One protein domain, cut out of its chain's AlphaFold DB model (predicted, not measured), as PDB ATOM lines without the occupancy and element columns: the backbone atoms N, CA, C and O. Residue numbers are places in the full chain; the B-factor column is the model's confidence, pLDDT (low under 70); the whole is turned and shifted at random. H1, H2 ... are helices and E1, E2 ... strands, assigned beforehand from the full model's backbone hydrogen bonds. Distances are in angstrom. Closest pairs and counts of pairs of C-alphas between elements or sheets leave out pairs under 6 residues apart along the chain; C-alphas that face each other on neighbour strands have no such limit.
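This is residues 25 to 126 of the 127 residues of the protein "PilT family ATPase" of Clostridium botulinum CDC_1436 (UniProt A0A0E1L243). Two antiparallel sheets, in the orders E1 E6 E5 E4 and E3 E2 E7, make a sandwich, and the short helix H1 covers the face of E3 E2 E7 turned away from the other sheet. A long stretch without named elements, residues 29 to 53, leads from E1 to H1. The printed part has 102 residues, with two named helices and seven named strands in the order E1 H1 H2 E2 E3 E4 E5 E6 E7, class mixed. It is compact, with a radius of gyration of the C-alphas of 13.5 A and spans of 42 by 30 by 24 A.

Find C-alpha 25 at (-19.446, -113.581, 24.000), where E1, residues 25 to 28, begins. H1, residues 54 to 61, spans 10.8 A; H2 is residues 63 to 66. Read on to E2, residues 71 to 77, 19.9 A; E3, 82 to 88, 18.0 A; E4, 91 to 95, 14.1 A; E5, 101 to 106, 16.0 A; E6, 109 to 114, 16.8 A; and E7, 116 to 122, 19.7 A, ending at C-alpha 122 (-8.986, -102.898, 43.169).

Look for N 27 and O 112, 2.9 A, between E1 and E6; N 104 and O 111, 2.8 A, between E5 and E6; and N 94 and O 103, 2.9 A, between E4 and E5. E4 E5 E6 form a meander, each strand the antiparallel neighbour of the one before. In the other sheet find N 73 and O 86, 2.8 A, in the hairpin E2 and E3, and N 74 and O 119, 2.9 A, between E2 and E7. The sheets' strands stand at 26 degrees. H1 is on E3 E2 E7 at a height of 10.0 A, its closest C-alphas to E2 being Leu 55 and Leu 74, 7.9 A. H2 only grazes that sheet. In H1 every O i to N i+4 pair is within hydrogen-bond range; H2 is too short for one.

The C-alphas farthest apart, Lys 48 and Asp 97, are 41.8 A apart. The printed part has no cut, and E1 to H1 is the long link. Look there for pLDDT under 70, at residues 38 to 52.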
ATOM      1  N   LEU A  25     -18.202-113.200  23.333       92.00
ATOM      2  CA  LEU A  25     -19.446-113.581  24.000       92.00
ATOM      3  C   LEU A  25     -19.310-113.346  25.507       92.00
ATOM      4  O   LEU A  25     -18.302-113.712  26.110       92.00
ATOM      5  N   ILE A  26     -20.349-112.765  26.105       93.94
ATOM      6  CA  ILE A  26     -20.484-112.575  27.551       93.94
ATOM      7  C   ILE A  26     -21.816-113.197  27.972       93.94
ATOM      8  O   ILE A  26     -22.872-112.762  27.515       93.94
ATOM      9  N   LEU A  27     -21.765-114.216  28.829       93.00
ATOM     10  CA  LEU A  27     -22.934-114.790  29.493       93.00
ATOM     11  C   LEU A  27     -22.854-114.450  30.974       93.00
ATOM     12  O   LEU A  27     -21.884-114.802  31.640       93.00
ATOM     13  N   GLN A  28     -23.879-113.784  31.480       94.44
ATOM     14  CA  GLN A  28     -23.978-113.386  32.877       94.44
ATOM     15  C   GLN A  28     -25.177-114.076  33.525       94.44
ATOM     16  O   GLN A  28     -26.232-114.191  32.902       94.44
ATOM     17  N   GLU A  29     -25.011-114.521  34.764       93.81
ATOM     18  CA  GLU A  29     -26.117-114.988  35.594       93.81
ATOM     19  C   GLU A  29     -27.050-113.828  35.967       93.81
ATOM     20  O   GLU A  29     -26.627-112.672  36.110       93.81
ATOM     21  N   ASP A  30     -28.333-114.137  36.139       91.12
ATOM     22  CA  ASP A  30     -29.326-113.155  36.551       91.12
ATOM     23  C   ASP A  30     -28.952-112.483  37.880       91.12
ATOM     24  O   ASP A  30     -28.419-113.073  38.823       91.12
ATOM     25  N   GLY A  31     -29.217-111.180  37.948       91.38
ATOM     26  CA  GLY A  31     -28.824-110.345  39.081       91.38
ATOM     27  C   GLY A  31     -27.358-109.907  39.068       91.38
ATOM     28  O   GLY A  31     -26.951-109.219  40.010       91.38
ATOM     29  N   LEU A  32     -26.563-110.264  38.054       93.25
ATOM     30  CA  LEU A  32     -25.289-109.605  37.773       93.25
ATOM     31  C   LEU A  32     -25.529-108.416  36.827       93.25
ATOM     32  O   LEU A  32     -25.998-108.577  35.699       93.25
ATOM     33  N   GLN A  33     -25.246-107.204  37.303       92.00
ATOM     34  CA  GLN A  33     -25.518-105.978  36.554       92.00
ATOM     35  C   GLN A  33     -24.279-105.517  35.784       92.00
ATOM     36  O   GLN A  33     -23.266-105.163  36.388       92.00
ATOM     37  N   ASP A  34     -24.392-105.470  34.457       92.62
ATOM     38  CA  ASP A  34     -23.432-104.776  33.602       92.62
ATOM     39  C   ASP A  34     -23.708-103.269  33.639       92.62
ATOM     40  O   ASP A  34     -24.730-102.792  33.139       92.62
ATOM     41  N   LEU A  35     -22.772-102.517  34.213       88.81
ATOM     42  CA  LEU A  35     -22.854-101.066  34.362       88.81
ATOM     43  C   LEU A  35     -22.734-100.327  33.019       88.81
ATOM     44  O   LEU A  35     -23.075 -99.154  32.931       88.81
ATOM     45  N   MET A  36     -22.258-100.979  31.955       81.56
ATOM     46  CA  MET A  36     -22.171-100.362  30.628       81.56
ATOM     47  C   MET A  36     -23.455-100.505  29.809       81.56
ATOM     48  O   MET A  36     -23.693 -99.698  28.906       81.56
ATOM     49  N   LYS A  37     -24.294-101.499  30.113       75.94
ATOM     50  CA  LYS A  37     -25.492-101.827  29.327       75.94
ATOM     51  C   LYS A  37     -26.502-100.678  29.269       75.94
ATOM     52  O   LYS A  37     -27.151-100.489  28.239       75.94
ATOM     53  N   ASP A  38     -26.586 -99.886  30.335       60.84
ATOM     54  CA  ASP A  38     -27.457 -98.709  30.405       60.84
ATOM     55  C   ASP A  38     -26.797 -97.456  29.793       60.84
ATOM     56  O   ASP A  38     -27.481 -96.625  29.201       60.84
ATOM     57  N   THR A  39     -25.461 -97.364  29.817       53.59
ATOM     58  CA  THR A  39     -24.675 -96.265  29.219       53.59
ATOM     59  C   THR A  39     -24.623 -96.335  27.691       53.59
ATOM     60  O   THR A  39     -24.573 -95.304  27.028       53.59
ATOM     61  N   LEU A  40     -24.652 -97.534  27.101       48.50
ATOM     62  CA  LEU A  40     -24.612 -97.715  25.643       48.50
ATOM     63  C   LEU A  40     -25.942 -97.374  24.945       48.50
ATOM     64  O   LEU A  40     -25.953 -97.194  23.728       48.50
ATOM     65  N   LYS A  41     -27.056 -97.266  25.687       46.16
ATOM     66  CA  LYS A  41     -28.350 -96.803  25.149       46.16
ATOM     67  C   LYS A  41     -28.420 -95.282  25.004       46.16
ATOM     68  O   LYS A  41     -29.177 -94.783  24.180       46.16
ATOM     69  N   THR A  42     -27.622 -94.550  25.771       41.97
ATOM     70  CA  THR A  42     -27.474 -93.097  25.695       41.97
ATOM     71  C   THR A  42     -26.205 -92.773  24.915       41.97
ATOM     72  O   THR A  42     -25.119 -92.620  25.469       41.97
ATOM     73  N   THR A  43     -26.334 -92.642  23.597       40.94
ATOM     74  CA  THR A  43     -25.289 -92.199  22.654       40.94
ATOM     75  C   THR A  43     -24.809 -90.750  22.877       40.94
ATOM     76  O   THR A  43     -24.471 -90.055  21.926       40.94
ATOM     77  N   GLU A  44     -24.734 -90.277  24.121       43.44
ATOM     78  CA  GLU A  44     -24.315 -88.913  24.473       43.44
ATOM     79  C   GLU A  44     -23.118 -88.843  25.438       43.44
ATOM     80  O   GLU A  44     -22.647 -87.752  25.750       43.44
ATOM     81  N   ILE A  45     -22.548 -89.969  25.888       46.53
ATOM     82  CA  ILE A  45     -21.482 -89.942  26.916       46.53
ATOM     83  C   ILE A  45     -20.058 -89.993  26.315       46.53
ATOM     84  O   ILE A  45     -19.064 -89.965  27.033       46.53
ATOM     85  N   ILE A  46     -19.903 -89.974  24.986       47.38
ATOM     86  CA  ILE A  46     -18.563 -90.028  24.357       47.38
ATOM     87  C   ILE A  46     -17.858 -88.650  24.339       47.38
ATOM     88  O   ILE A  46     -16.684 -88.568  23.998       47.38
ATOM     89  N   ASN A  47     -18.517 -87.554  24.743       44.53
ATOM     90  CA  ASN A  47     -17.956 -86.199  24.603       44.53
ATOM     91  C   ASN A  47     -18.082 -85.294  25.839       44.53
ATOM     92  O   ASN A  47     -18.301 -84.091  25.715       44.53
ATOM     93  N   LYS A  48     -17.866 -85.822  27.046       44.59
ATOM     94  CA  LYS A  48     -17.533 -84.961  28.188       44.59
ATOM     95  C   LYS A  48     -16.269 -85.464  28.867       44.59
ATOM     96  O   LYS A  48     -16.305 -86.315  29.742       44.59
ATOM     97  N   ASP A  49     -15.170 -84.864  28.421       46.44
ATOM     98  CA  ASP A  49     -13.859 -84.839  29.064       46.44
ATOM     99  C   ASP A  49     -12.896 -86.000  28.732       46.44
ATOM    100  O   ASP A  49     -12.870 -87.049  29.373       46.44
ATOM    101  N   LYS A  50     -12.029 -85.773  27.730       50.81
ATOM    102  CA  LYS A  50     -10.919 -86.676  27.351       50.81
ATOM    103  C   LYS A  50      -9.837 -86.798  28.436       50.81
ATOM    104  O   LYS A  50      -8.925 -87.604  28.281       50.81
ATOM    105  N   SER A  51      -9.902 -85.992  29.499       50.16
ATOM    106  CA  SER A  51      -8.902 -85.986  30.571       50.16
ATOM    107  C   SER A  51      -9.136 -87.061  31.640       50.16
ATOM    108  O   SER A  51      -8.235 -87.341  32.432       50.16
ATOM    109  N   ARG A  52     -10.314 -87.703  31.660       55.03
ATOM    110  CA  ARG A  52     -10.670 -88.724  32.657       55.03
ATOM    111  C   ARG A  52     -10.634 -90.138  32.066       55.03
ATOM    112  O   ARG A  52     -11.291 -90.385  31.054       55.03
ATOM    113  N   PRO A  53      -9.921 -91.094  32.694       73.12
ATOM    114  CA  PRO A  53      -9.937 -92.489  32.265       73.12
ATOM    115  C   PRO A  53     -11.367 -93.047  32.213       73.12
ATOM    116  O   PRO A  53     -12.132 -92.883  33.162       73.12
ATOM    117  N   PHE A  54     -11.709 -93.757  31.131       80.12
ATOM    118  CA  PHE A  54     -13.039 -94.337  30.874       80.12
ATOM    119  C   PHE A  54     -13.653 -95.049  32.091       80.12
ATOM    120  O   PHE A  54     -14.820 -94.846  32.419       80.12
ATOM    121  N   LEU A  55     -12.846 -95.843  32.799       81.00
ATOM    122  CA  LEU A  55     -13.300 -96.612  33.956       81.00
ATOM    123  C   LEU A  55     -13.755 -95.719  35.118       81.00
ATOM    124  O   LEU A  55     -14.718 -96.045  35.806       81.00
ATOM    125  N   ARG A  56     -13.104 -94.565  35.304       83.06
ATOM    126  CA  ARG A  56     -13.483 -93.596  36.334       83.06
ATOM    127  C   ARG A  56     -14.826 -92.948  36.019       83.06
ATOM    128  O   ARG A  56     -15.628 -92.773  36.928       83.06
ATOM    129  N   ASN A  57     -15.098 -92.674  34.743       82.69
ATOM    130  CA  ASN A  57     -16.400 -92.156  34.320       82.69
ATOM    131  C   ASN A  57     -17.518 -93.157  34.640       82.69
ATOM    132  O   ASN A  57     -18.528 -92.756  35.202       82.69
ATOM    133  N   ILE A  58     -17.316 -94.455  34.380       82.75
ATOM    134  CA  ILE A  58     -18.295 -95.489  34.762       82.75
ATOM    135  C   ILE A  58     -18.492 -95.526  36.279       82.75
ATOM    136  O   ILE A  58     -19.629 -95.491  36.751       82.75
ATOM    137  N   VAL A  59     -17.408 -95.584  37.058       85.50
ATOM    138  CA  VAL A  59     -17.505 -95.658  38.525       85.50
ATOM    139  C   VAL A  59     -18.228 -94.441  39.104       85.50
ATOM    140  O   VAL A  59     -19.077 -94.616  39.978       85.50
ATOM    141  N   ASP A  60     -17.941 -93.242  38.590       84.62
ATOM    142  CA  ASP A  60     -18.595 -91.996  38.997       84.62
ATOM    143  C   ASP A  60     -20.076 -91.965  38.569       84.62
ATOM    144  O   ASP A  60     -20.934 -91.585  39.369       84.62
ATOM    145  N   SER A  61     -20.409 -92.400  37.347       82.88
ATOM    146  CA  SER A  61     -21.794 -92.446  36.850       82.88
ATOM    147  C   SER A  61     -22.675 -93.434  37.618       82.88
ATOM    148  O   SER A  61     -23.862 -93.176  37.800       82.88
ATOM    149  N   TYR A  62     -22.101 -94.531  38.116       83.19
ATOM    150  CA  TYR A  62     -22.818 -95.556  38.881       83.19
ATOM    151  C   TYR A  62     -22.422 -95.576  40.355       83.19
ATOM    152  O   TYR A  62     -22.479 -96.622  41.000       83.19
ATOM    153  N   LYS A  63     -22.057 -94.418  40.921       84.19
ATOM    154  CA  LYS A  63     -21.553 -94.306  42.298       84.19
ATOM    155  C   LYS A  63     -22.448 -94.978  43.342       84.19
ATOM    156  O   LYS A  63     -21.942 -95.570  44.286       84.19
ATOM    157  N   ASN A  64     -23.766 -94.946  43.152       83.25
ATOM    158  CA  ASN A  64     -24.727 -95.600  44.050       83.25
ATOM    159  C   ASN A  64     -24.553 -97.128  44.100       83.25
ATOM    160  O   ASN A  64     -24.764 -97.734  45.144       83.25
ATOM    161  N   ILE A  65     -24.155 -97.735  42.982       82.19
ATOM    162  CA  ILE A  65     -23.972 -99.184  42.824       82.19
ATOM    163  C   ILE A  65     -22.527 -99.580  43.152       82.19
ATOM    164  O   ILE A  65     -22.272-100.646  43.706       82.19
ATOM    165  N   THR A  66     -21.568 -98.711  42.827       85.38
ATOM    166  CA  THR A  66     -20.137 -98.953  43.050       85.38
ATOM    167  C   THR A  66     -19.671 -98.572  44.462       85.38
ATOM    168  O   THR A  66     -18.587 -98.982  44.890       85.38
ATOM    169  N   SER A  67     -20.463 -97.807  45.220       84.50
ATOM    170  CA  SER A  67     -20.150 -97.464  46.610       84.50
ATOM    171  C   SER A  67     -20.051 -98.726  47.468       84.50
ATOM    172  O   SER A  67     -20.873 -99.631  47.377       84.50
ATOM    173  N   GLY A  68     -19.001 -98.808  48.285       86.25
ATOM    174  CA  GLY A  68     -18.732 -99.975  49.130       86.25
ATOM    175  C   GLY A  68     -18.139-101.191  48.409       86.25
ATOM    176  O   GLY A  68     -17.562-102.036  49.085       86.25
ATOM    177  N   LYS A  69     -18.179-101.252  47.068       93.19
ATOM    178  CA  LYS A  69     -17.596-102.368  46.310       93.19
ATOM    179  C   LYS A  69     -16.073-102.330  46.285       93.19
ATOM    180  O   LYS A  69     -15.473-101.262  46.145       93.19
ATOM    181  N   LYS A  70     -15.453-103.507  46.416       96.12
ATOM    182  CA  LYS A  70     -13.987-103.653  46.490       96.12
ATOM    183  C   LYS A  70     -13.298-103.773  45.138       96.12
ATOM    184  O   LYS A  70     -12.128-103.420  45.037       96.12
ATOM    185  N   ARG A  71     -13.979-104.285  44.110       96.06
ATOM    186  CA  ARG A  71     -13.367-104.556  42.804       96.06
ATOM    187  C   ARG A  71     -14.235-104.098  41.644       96.06
ATOM    188  O   ARG A  71     -15.462-104.140  41.724       96.06
ATOM    189  N   VAL A  72     -13.566-103.724  40.557       95.06
ATOM    190  CA  VAL A  72     -14.168-103.417  39.255       95.06
ATOM    191  C   VAL A  72     -13.605-104.379  38.220       95.06
ATOM    192  O   VAL A  72     -12.391-104.521  38.102       95.06
ATOM    193  N   ILE A  73     -14.477-105.042  37.473       96.56
ATOM    194  CA  ILE A  73     -14.123-106.000  36.431       96.56
ATOM    195  C   ILE A  73     -14.463-105.359  35.090       96.56
ATOM    196  O   ILE A  73     -15.636-105.194  34.764       96.56
ATOM    197  N   LEU A  74     -13.441-104.994  34.320       95.19
ATOM    198  CA  LEU A  74     -13.594-104.448  32.975       95.19
ATOM    199  C   LEU A  74     -13.392-105.563  31.951       95.19
ATOM    200  O   LEU A  74     -12.304-106.135  31.875       95.19
ATOM    201  N   ILE A  75     -14.417-105.831  31.145       95.81
ATOM    202  CA  ILE A  75     -14.356-106.775  30.029       95.81
ATOM    203  C   ILE A  75     -14.166-105.998  28.732       95.81
ATOM    204  O   ILE A  75     -14.881-105.028  28.465       95.81
ATOM    205  N   ARG A  76     -13.208-106.428  27.914       93.69
ATOM    206  CA  ARG A  76     -12.879-105.827  26.620       93.69
ATOM    207  C   ARG A  76     -12.868-106.890  25.531       93.69
ATOM    208  O   ARG A  76     -12.594-108.058  25.801       93.69
ATOM    209  N   SER A  77     -13.131-106.505  24.291       90.25
ATOM    210  CA  SER A  77     -12.746-107.339  23.153       90.25
ATOM    211  C   SER A  77     -11.222-107.385  23.033       90.25
ATOM    212  O   SER A  77     -10.507-106.586  23.635       90.25
ATOM    213  N   GLN A  78     -10.728-108.321  22.227       88.06
ATOM    214  CA  GLN A  78      -9.293-108.535  21.996       88.06
ATOM    215  C   GLN A  78      -8.595-107.344  21.303       88.06
ATOM    216  O   GLN A  78      -7.373-107.265  21.287       88.06
ATOM    217  N   ASP A  79      -9.360-106.414  20.722       88.19
ATOM    218  CA  ASP A  79      -8.876-105.138  20.171       88.19
ATOM    219  C   ASP A  79      -8.879-103.994  21.208       88.19
ATOM    220  O   ASP A  79      -8.541-102.854  20.895       88.19
ATOM    221  N   GLY A  80      -9.263-104.283  22.455       83.56
ATOM    222  CA  GLY A  80      -9.263-103.342  23.567       83.56
ATOM    223  C   GLY A  80     -10.544-102.524  23.743       83.56
ATOM    224  O   GLY A  80     -10.603-101.740  24.695       83.56
ATOM    225  N   LYS A  81     -11.580-102.697  22.907       86.75
ATOM    226  CA  LYS A  81     -12.856-101.983  23.087       86.75
ATOM    227  C   LYS A  81     -13.583-102.472  24.354       86.75
ATOM    228  O   LYS A  81     -13.814-103.672  24.492       86.75
ATOM    229  N   PRO A  82     -13.988-101.575  25.273       89.81
ATOM    230  CA  PRO A  82     -14.824-101.932  26.420       89.81
ATOM    231  C   PRO A  82     -16.165-102.544  25.993       89.81
ATOM    232  O   PRO A  82     -16.869-101.971  25.161       89.81
ATOM    233  N   LEU A  83     -16.513-103.697  26.569       90.75
ATOM    234  CA  LEU A  83     -17.746-104.435  26.271       90.75
ATOM    235  C   LEU A  83     -18.724-104.442  27.446       90.75
ATOM    236  O   LEU A  83     -19.915-104.262  27.226       90.75
ATOM    237  N   ALA A  84     -18.222-104.649  28.663       93.38
ATOM    238  CA  ALA A  84     -19.026-104.701  29.880       93.38
ATOM    239  C   ALA A  84     -18.184-104.298  31.094       93.38
ATOM    240  O   ALA A  84     -16.962-104.475  31.099       93.38
ATOM    241  N   THR A  85     -18.832-103.777  32.136       94.19
ATOM    242  CA  THR A  85     -18.182-103.500  33.423       94.19
ATOM    243  C   THR A  85     -19.033-104.021  34.569       94.19
ATOM    244  O   THR A  85     -20.208-103.687  34.675       94.19
ATOM    245  N   PHE A  86     -18.411-104.784  35.463       95.44
ATOM    246  CA  PHE A  86     -19.046-105.332  36.657       95.44
ATOM    247  C   PHE A  86     -18.334-104.848  37.918       95.44
ATOM    248  O   PHE A  86     -17.177-104.426  37.876       95.44
ATOM    249  N   VAL A  87     -19.010-104.947  39.059       95.62
ATOM    250  CA  VAL A  87     -18.437-104.655  40.376       95.62
ATOM    251  C   VAL A  87     -18.805-105.739  41.374       95.62
ATOM    252  O   VAL A  87     -19.870-106.343  41.271       95.62
ATOM    253  N   GLY A  88     -17.931-105.978  42.347       96.31
ATOM    254  CA  GLY A  88     -18.168-106.975  43.385       96.31
ATOM    255  C   GLY A  88     -17.158-106.909  44.521       96.31
ATOM    256  O   GLY A  88     -16.137-106.221  44.433       96.31
ATOM    257  N   ASP A  89     -17.451-107.634  45.593       97.00
ATOM    258  CA  ASP A  89     -16.609-107.701  46.786       97.00
ATOM    259  C   ASP A  89     -15.717-108.936  46.767       97.00
ATOM    260  O   ASP A  89     -14.510-108.838  47.002       97.00
ATOM    261  N   ASN A  90     -16.287-110.083  46.413       97.06
ATOM    262  CA  ASN A  90     -15.608-111.364  46.300       97.06
ATOM    263  C   ASN A  90     -15.542-111.760  44.829       97.06
ATOM    264  O   ASN A  90     -16.552-112.119  44.230       97.06
ATOM    265  N   VAL A  91     -14.347-111.667  44.246       97.81
ATOM    266  CA  VAL A  91     -14.119-111.969  42.831       97.81
ATOM    267  C   VAL A  91     -13.059-113.050  42.727       97.81
ATOM    268  O   VAL A  91     -11.960-112.891  43.260       97.81
ATOM    269  N   SER A  92     -13.389-114.131  42.031       97.31
ATOM    270  CA  SER A  92     -12.446-115.186  41.655       97.31
ATOM    271  C   SER A  92     -12.600-115.513  40.176       97.31
ATOM    272  O   SER A  92     -13.635-115.222  39.580       97.31
ATOM    273  N   TYR A  93     -11.559-116.078  39.575       97.12
ATOM    274  CA  TYR A  93     -11.530-116.449  38.166       97.12
ATOM    275  C   TYR A  93     -10.915-117.837  38.013       97.12
ATOM    276  O   TYR A  93     -10.063-118.238  38.806       97.12
ATOM    277  N   PHE A  94     -11.361-118.576  37.006       96.44
ATOM    278  CA  PHE A  94     -10.922-119.942  36.759       96.44
ATOM    279  C   PHE A  94     -10.968-120.267  35.267       96.44
ATOM    280  O   PHE A  94     -11.739-119.693  34.488       96.44
ATOM    281  N   ALA A  95     -10.101-121.197  34.870       93.56
ATOM    282  CA  ALA A  95     -10.147-121.787  33.545       93.56
ATOM    283  C   ALA A  95     -11.431-122.611  33.399       93.56
ATOM    284  O   ALA A  95     -11.882-123.241  34.353       93.56
ATOM    285  N   THR A  96     -12.005-122.609  32.201       90.81
ATOM    286  CA  THR A  96     -13.120-123.497  31.865       90.81
ATOM    287  C   THR A  96     -12.663-124.504  30.819       90.81
ATOM    288  O   THR A  96     -11.638-124.308  30.163       90.81
ATOM    289  N   ASP A  97     -13.461-125.546  30.611       88.38
ATOM    290  CA  ASP A  97     -13.205-126.549  29.575       88.38
ATOM    291  C   ASP A  97     -13.410-126.003  28.145       88.38
ATOM    292  O   ASP A  97     -13.121-126.683  27.161       88.38
ATOM    293  N   ILE A  98     -13.899-124.765  28.000       86.94
ATOM    294  CA  ILE A  98     -14.055-124.073  26.718       86.94
ATOM    295  C   ILE A  98     -12.775-123.269  26.426       86.94
ATOM    296  O   ILE A  98     -12.461-122.319  27.155       86.94
ATOM    297  N   PRO A  99     -12.053-123.548  25.326       87.25
ATOM    298  CA  PRO A  99     -10.887-122.763  24.932       87.25
ATOM    299  C   PRO A  99     -11.209-121.272  24.777       87.25
ATOM    300  O   PRO A  99     -12.286-120.905  24.312       87.25
ATOM    301  N   LYS A 100     -10.242-120.402  25.099       90.62
ATOM    302  CA  LYS A 100     -10.374-118.932  24.988       90.62
ATOM    303  C   LYS A 100     -11.533-118.358  25.812       90.62
ATOM    304  O   LYS A 100     -12.086-117.318  25.452       90.62
ATOM    305  N   SER A 101     -11.900-119.031  26.895       93.06
ATOM    306  CA  SER A 101     -12.891-118.540  27.838       93.06
ATOM    307  C   SER A 101     -12.320-118.418  29.245       93.06
ATOM    308  O   SER A 101     -11.288-119.001  29.584       93.06
ATOM    309  N   THR A 102     -13.006-117.648  30.074       96.56
ATOM    310  CA  THR A 102     -12.727-117.541  31.502       96.56
ATOM    311  C   THR A 102     -14.053-117.488  32.240       96.56
ATOM    312  O   THR A 102     -14.967-116.765  31.837       96.56
ATOM    313  N   GLY A 103     -14.162-118.280  33.302       97.50
ATOM    314  CA  GLY A 103     -15.238-118.155  34.270       97.50
ATOM    315  C   GLY A 103     -14.812-117.183  35.363       97.50
ATOM    316  O   GLY A 103     -13.687-117.258  35.857       97.50
ATOM    317  N   ILE A 104     -15.690-116.255  35.720       98.25
ATOM    318  CA  ILE A 104     -15.491-115.300  36.806       98.25
ATOM    319  C   ILE A 104     -16.680-115.440  37.753       98.25
ATOM    320  O   ILE A 104     -17.829-115.364  37.329       98.25
ATOM    321  N   LEU A 105     -16.404-115.646  39.037       98.12
ATOM    322  CA  LEU A 105     -17.417-115.658  40.086       98.12
ATOM    323  C   LEU A 105     -17.371-114.314  40.812       98.12
ATOM    324  O   LEU A 105     -16.346-113.981  41.409       98.12
ATOM    325  N   ILE A 106     -18.465-113.556  40.753       98.06
ATOM    326  CA  ILE A 106     -18.601-112.225  41.356       98.06
ATOM    327  C   ILE A 106     -19.712-112.293  42.398       98.06
ATOM    328  O   ILE A 106     -20.876-112.467  42.050       98.06
ATOM    329  N   ASP A 107     -19.359-112.178  43.678       97.00
ATOM    330  CA  ASP A 107     -20.302-112.259  44.804       97.00
ATOM    331  C   ASP A 107     -21.214-113.507  44.733       97.00
ATOM    332  O   ASP A 107     -22.398-113.457  45.053       97.00
ATOM    333  N   GLY A 108     -20.652-114.636  44.283       96.56
ATOM    334  CA  GLY A 108     -21.365-115.909  44.127       96.56
ATOM    335  C   GLY A 108     -22.131-116.082  42.810       96.56
ATOM    336  O   GLY A 108     -22.661-117.164  42.591       96.56
ATOM    337  N   LYS A 109     -22.154-115.073  41.928       97.06
ATOM    338  CA  LYS A 109     -22.808-115.130  40.609       97.06
ATOM    339  C   LYS A 109     -21.821-115.399  39.486       97.06
ATOM    340  O   LYS A 109     -20.712-114.856  39.480       97.06
ATOM    341  N   TYR A 110     -22.237-116.210  38.523       95.88
ATOM    342  CA  TYR A 110     -21.398-116.675  37.430       95.88
ATOM    343  C   TYR A 110     -21.360-115.693  36.249       95.88
ATOM    344  O   TYR A 110     -22.386-115.210  35.768       95.88
ATOM    345  N   LEU A 111     -20.158-115.449  35.731       97.31
ATOM    346  CA  LEU A 111     -19.898-114.717  34.496       97.31
ATOM    347  C   LEU A 111     -18.976-115.560  33.612       97.31
ATOM    348  O   LEU A 111     -17.842-115.850  33.986       97.31
ATOM    349  N   LEU A 112     -19.442-115.940  32.424       95.50
ATOM    350  CA  LEU A 112     -18.612-116.552  31.390       95.50
ATOM    351  C   LEU A 112     -18.245-115.495  30.356       95.50
ATOM    352  O   LEU A 112     -19.127-114.888  29.747       95.50
ATOM    353  N   ILE A 113     -16.953-115.336  30.097       95.75
ATOM    354  CA  ILE A 113     -16.464-114.546  28.967       95.75
ATOM    355  C   ILE A 113     -15.747-115.460  27.981       95.75
ATOM    356  O   ILE A 113     -14.988-116.338  28.383       95.75
ATOM    357  N   TYR A 114     -15.978-115.257  26.689       94.12
ATOM    358  CA  TYR A 114     -15.314-115.981  25.610       94.12
ATOM    359  C   TYR A 114     -14.768-115.001  24.580       94.12
ATOM    360  O   TYR A 114     -15.490-114.121  24.109       94.12
ATOM    361  N   ARG A 115     -13.492-115.182  24.215       93.50
ATOM    362  CA  ARG A 115     -12.732-114.291  23.321       93.50
ATOM    363  C   ARG A 115     -12.809-112.829  23.762       93.50
ATOM    364  O   ARG A 115     -13.043-111.930  22.953       93.50
ATOM    365  N   CYS A 116     -12.602-112.620  25.053       94.50
ATOM    366  CA  CYS A 116     -12.508-111.313  25.678       94.50
ATOM    367  C   CYS A 116     -11.192-111.221  26.439       94.50
ATOM    368  O   CYS A 116     -10.716-112.223  26.977       94.50
ATOM    369  N   ASP A 117     -10.687-110.005  26.554       94.94
ATOM    370  CA  ASP A 117      -9.697-109.655  27.557       94.94
ATOM    371  C   ASP A 117     -10.428-109.130  28.797       94.94
ATOM    372  O   ASP A 117     -11.516-108.555  28.700       94.94
ATOM    373  N   TYR A 118      -9.834-109.293  29.975       95.94
ATOM    374  CA  TYR A 118     -10.397-108.754  31.208       95.94
ATOM    375  C   TYR A 118      -9.319-108.173  32.113       95.94
ATOM    376  O   TYR A 118      -8.179-108.634  32.127       95.94
ATOM    377  N   THR A 119      -9.709-107.169  32.895       95.69
ATOM    378  CA  THR A 119      -8.882-106.625  33.971       95.69
ATOM    379  C   THR A 119      -9.734-106.472  35.224       95.69
ATOM    380  O   THR A 119     -10.812-105.880  35.176       95.69
ATOM    381  N   ILE A 120      -9.247-107.001  36.349       95.94
ATOM    382  CA  ILE A 120      -9.872-106.842  37.665       95.94
ATOM    383  C   ILE A 120      -9.050-105.818  38.442       95.94
ATOM    384  O   ILE A 120      -7.898-106.070  38.789       95.94
ATOM    385  N   TYR A 121      -9.645-104.663  38.704       94.56
ATOM    386  CA  TYR A 121      -9.037-103.580  39.462       94.56
ATOM    387  C   TYR A 121      -9.501-103.629  40.912       94.56
ATOM    388  O   TYR A 121     -10.684-103.848  41.182       94.56
ATOM    389  N   ASP A 122      -8.589-103.350  41.841       94.00
ATOM    390  CA  ASP A 122      -8.986-102.898  43.169       94.00
ATOM    391  C   ASP A 122      -9.637-101.512  43.041       94.00
ATOM    392  O   ASP A 122      -9.118-100.631  42.350       94.00
ATOM    393  N   MET A 123     -10.789-101.313  43.680       91.31
ATOM    394  CA  MET A 123     -11.546-100.064  43.598       91.31
ATOM    395  C   MET A 123     -10.738 -98.864  44.122       91.31
ATOM    396  O   MET A 123     -10.950 -97.737  43.671       91.31
ATOM    397  N   ASN A 124      -9.775 -99.086  45.023       90.69
ATOM    398  CA  ASN A 124      -8.895 -98.035  45.533       90.69
ATOM    399  C   ASN A 124      -7.953 -97.462  44.462       90.69
ATOM    400  O   ASN A 124      -7.441 -96.366  44.649       90.69
ATOM    401  N   LEU A 125      -7.743 -98.159  43.337       87.88
ATOM    402  CA  LEU A 125      -6.949 -97.652  42.208       87.88
ATOM    403  C   LEU A 125      -7.744 -96.720  41.281       87.88
ATOM    404  O   LEU A 125      -7.160 -96.097  40.397       87.88
ATOM    405  N   ILE A 126      -9.070 -96.670  41.428       84.25
ATOM    406  CA  ILE A 126      -9.967 -95.912  40.541       84.25
ATOM    407  C   ILE A 126     -10.532 -94.664  41.234       84.25
ATOM    408  O   ILE A 126     -10.860 -93.684  40.556       84.25
TER     409      ILE A 126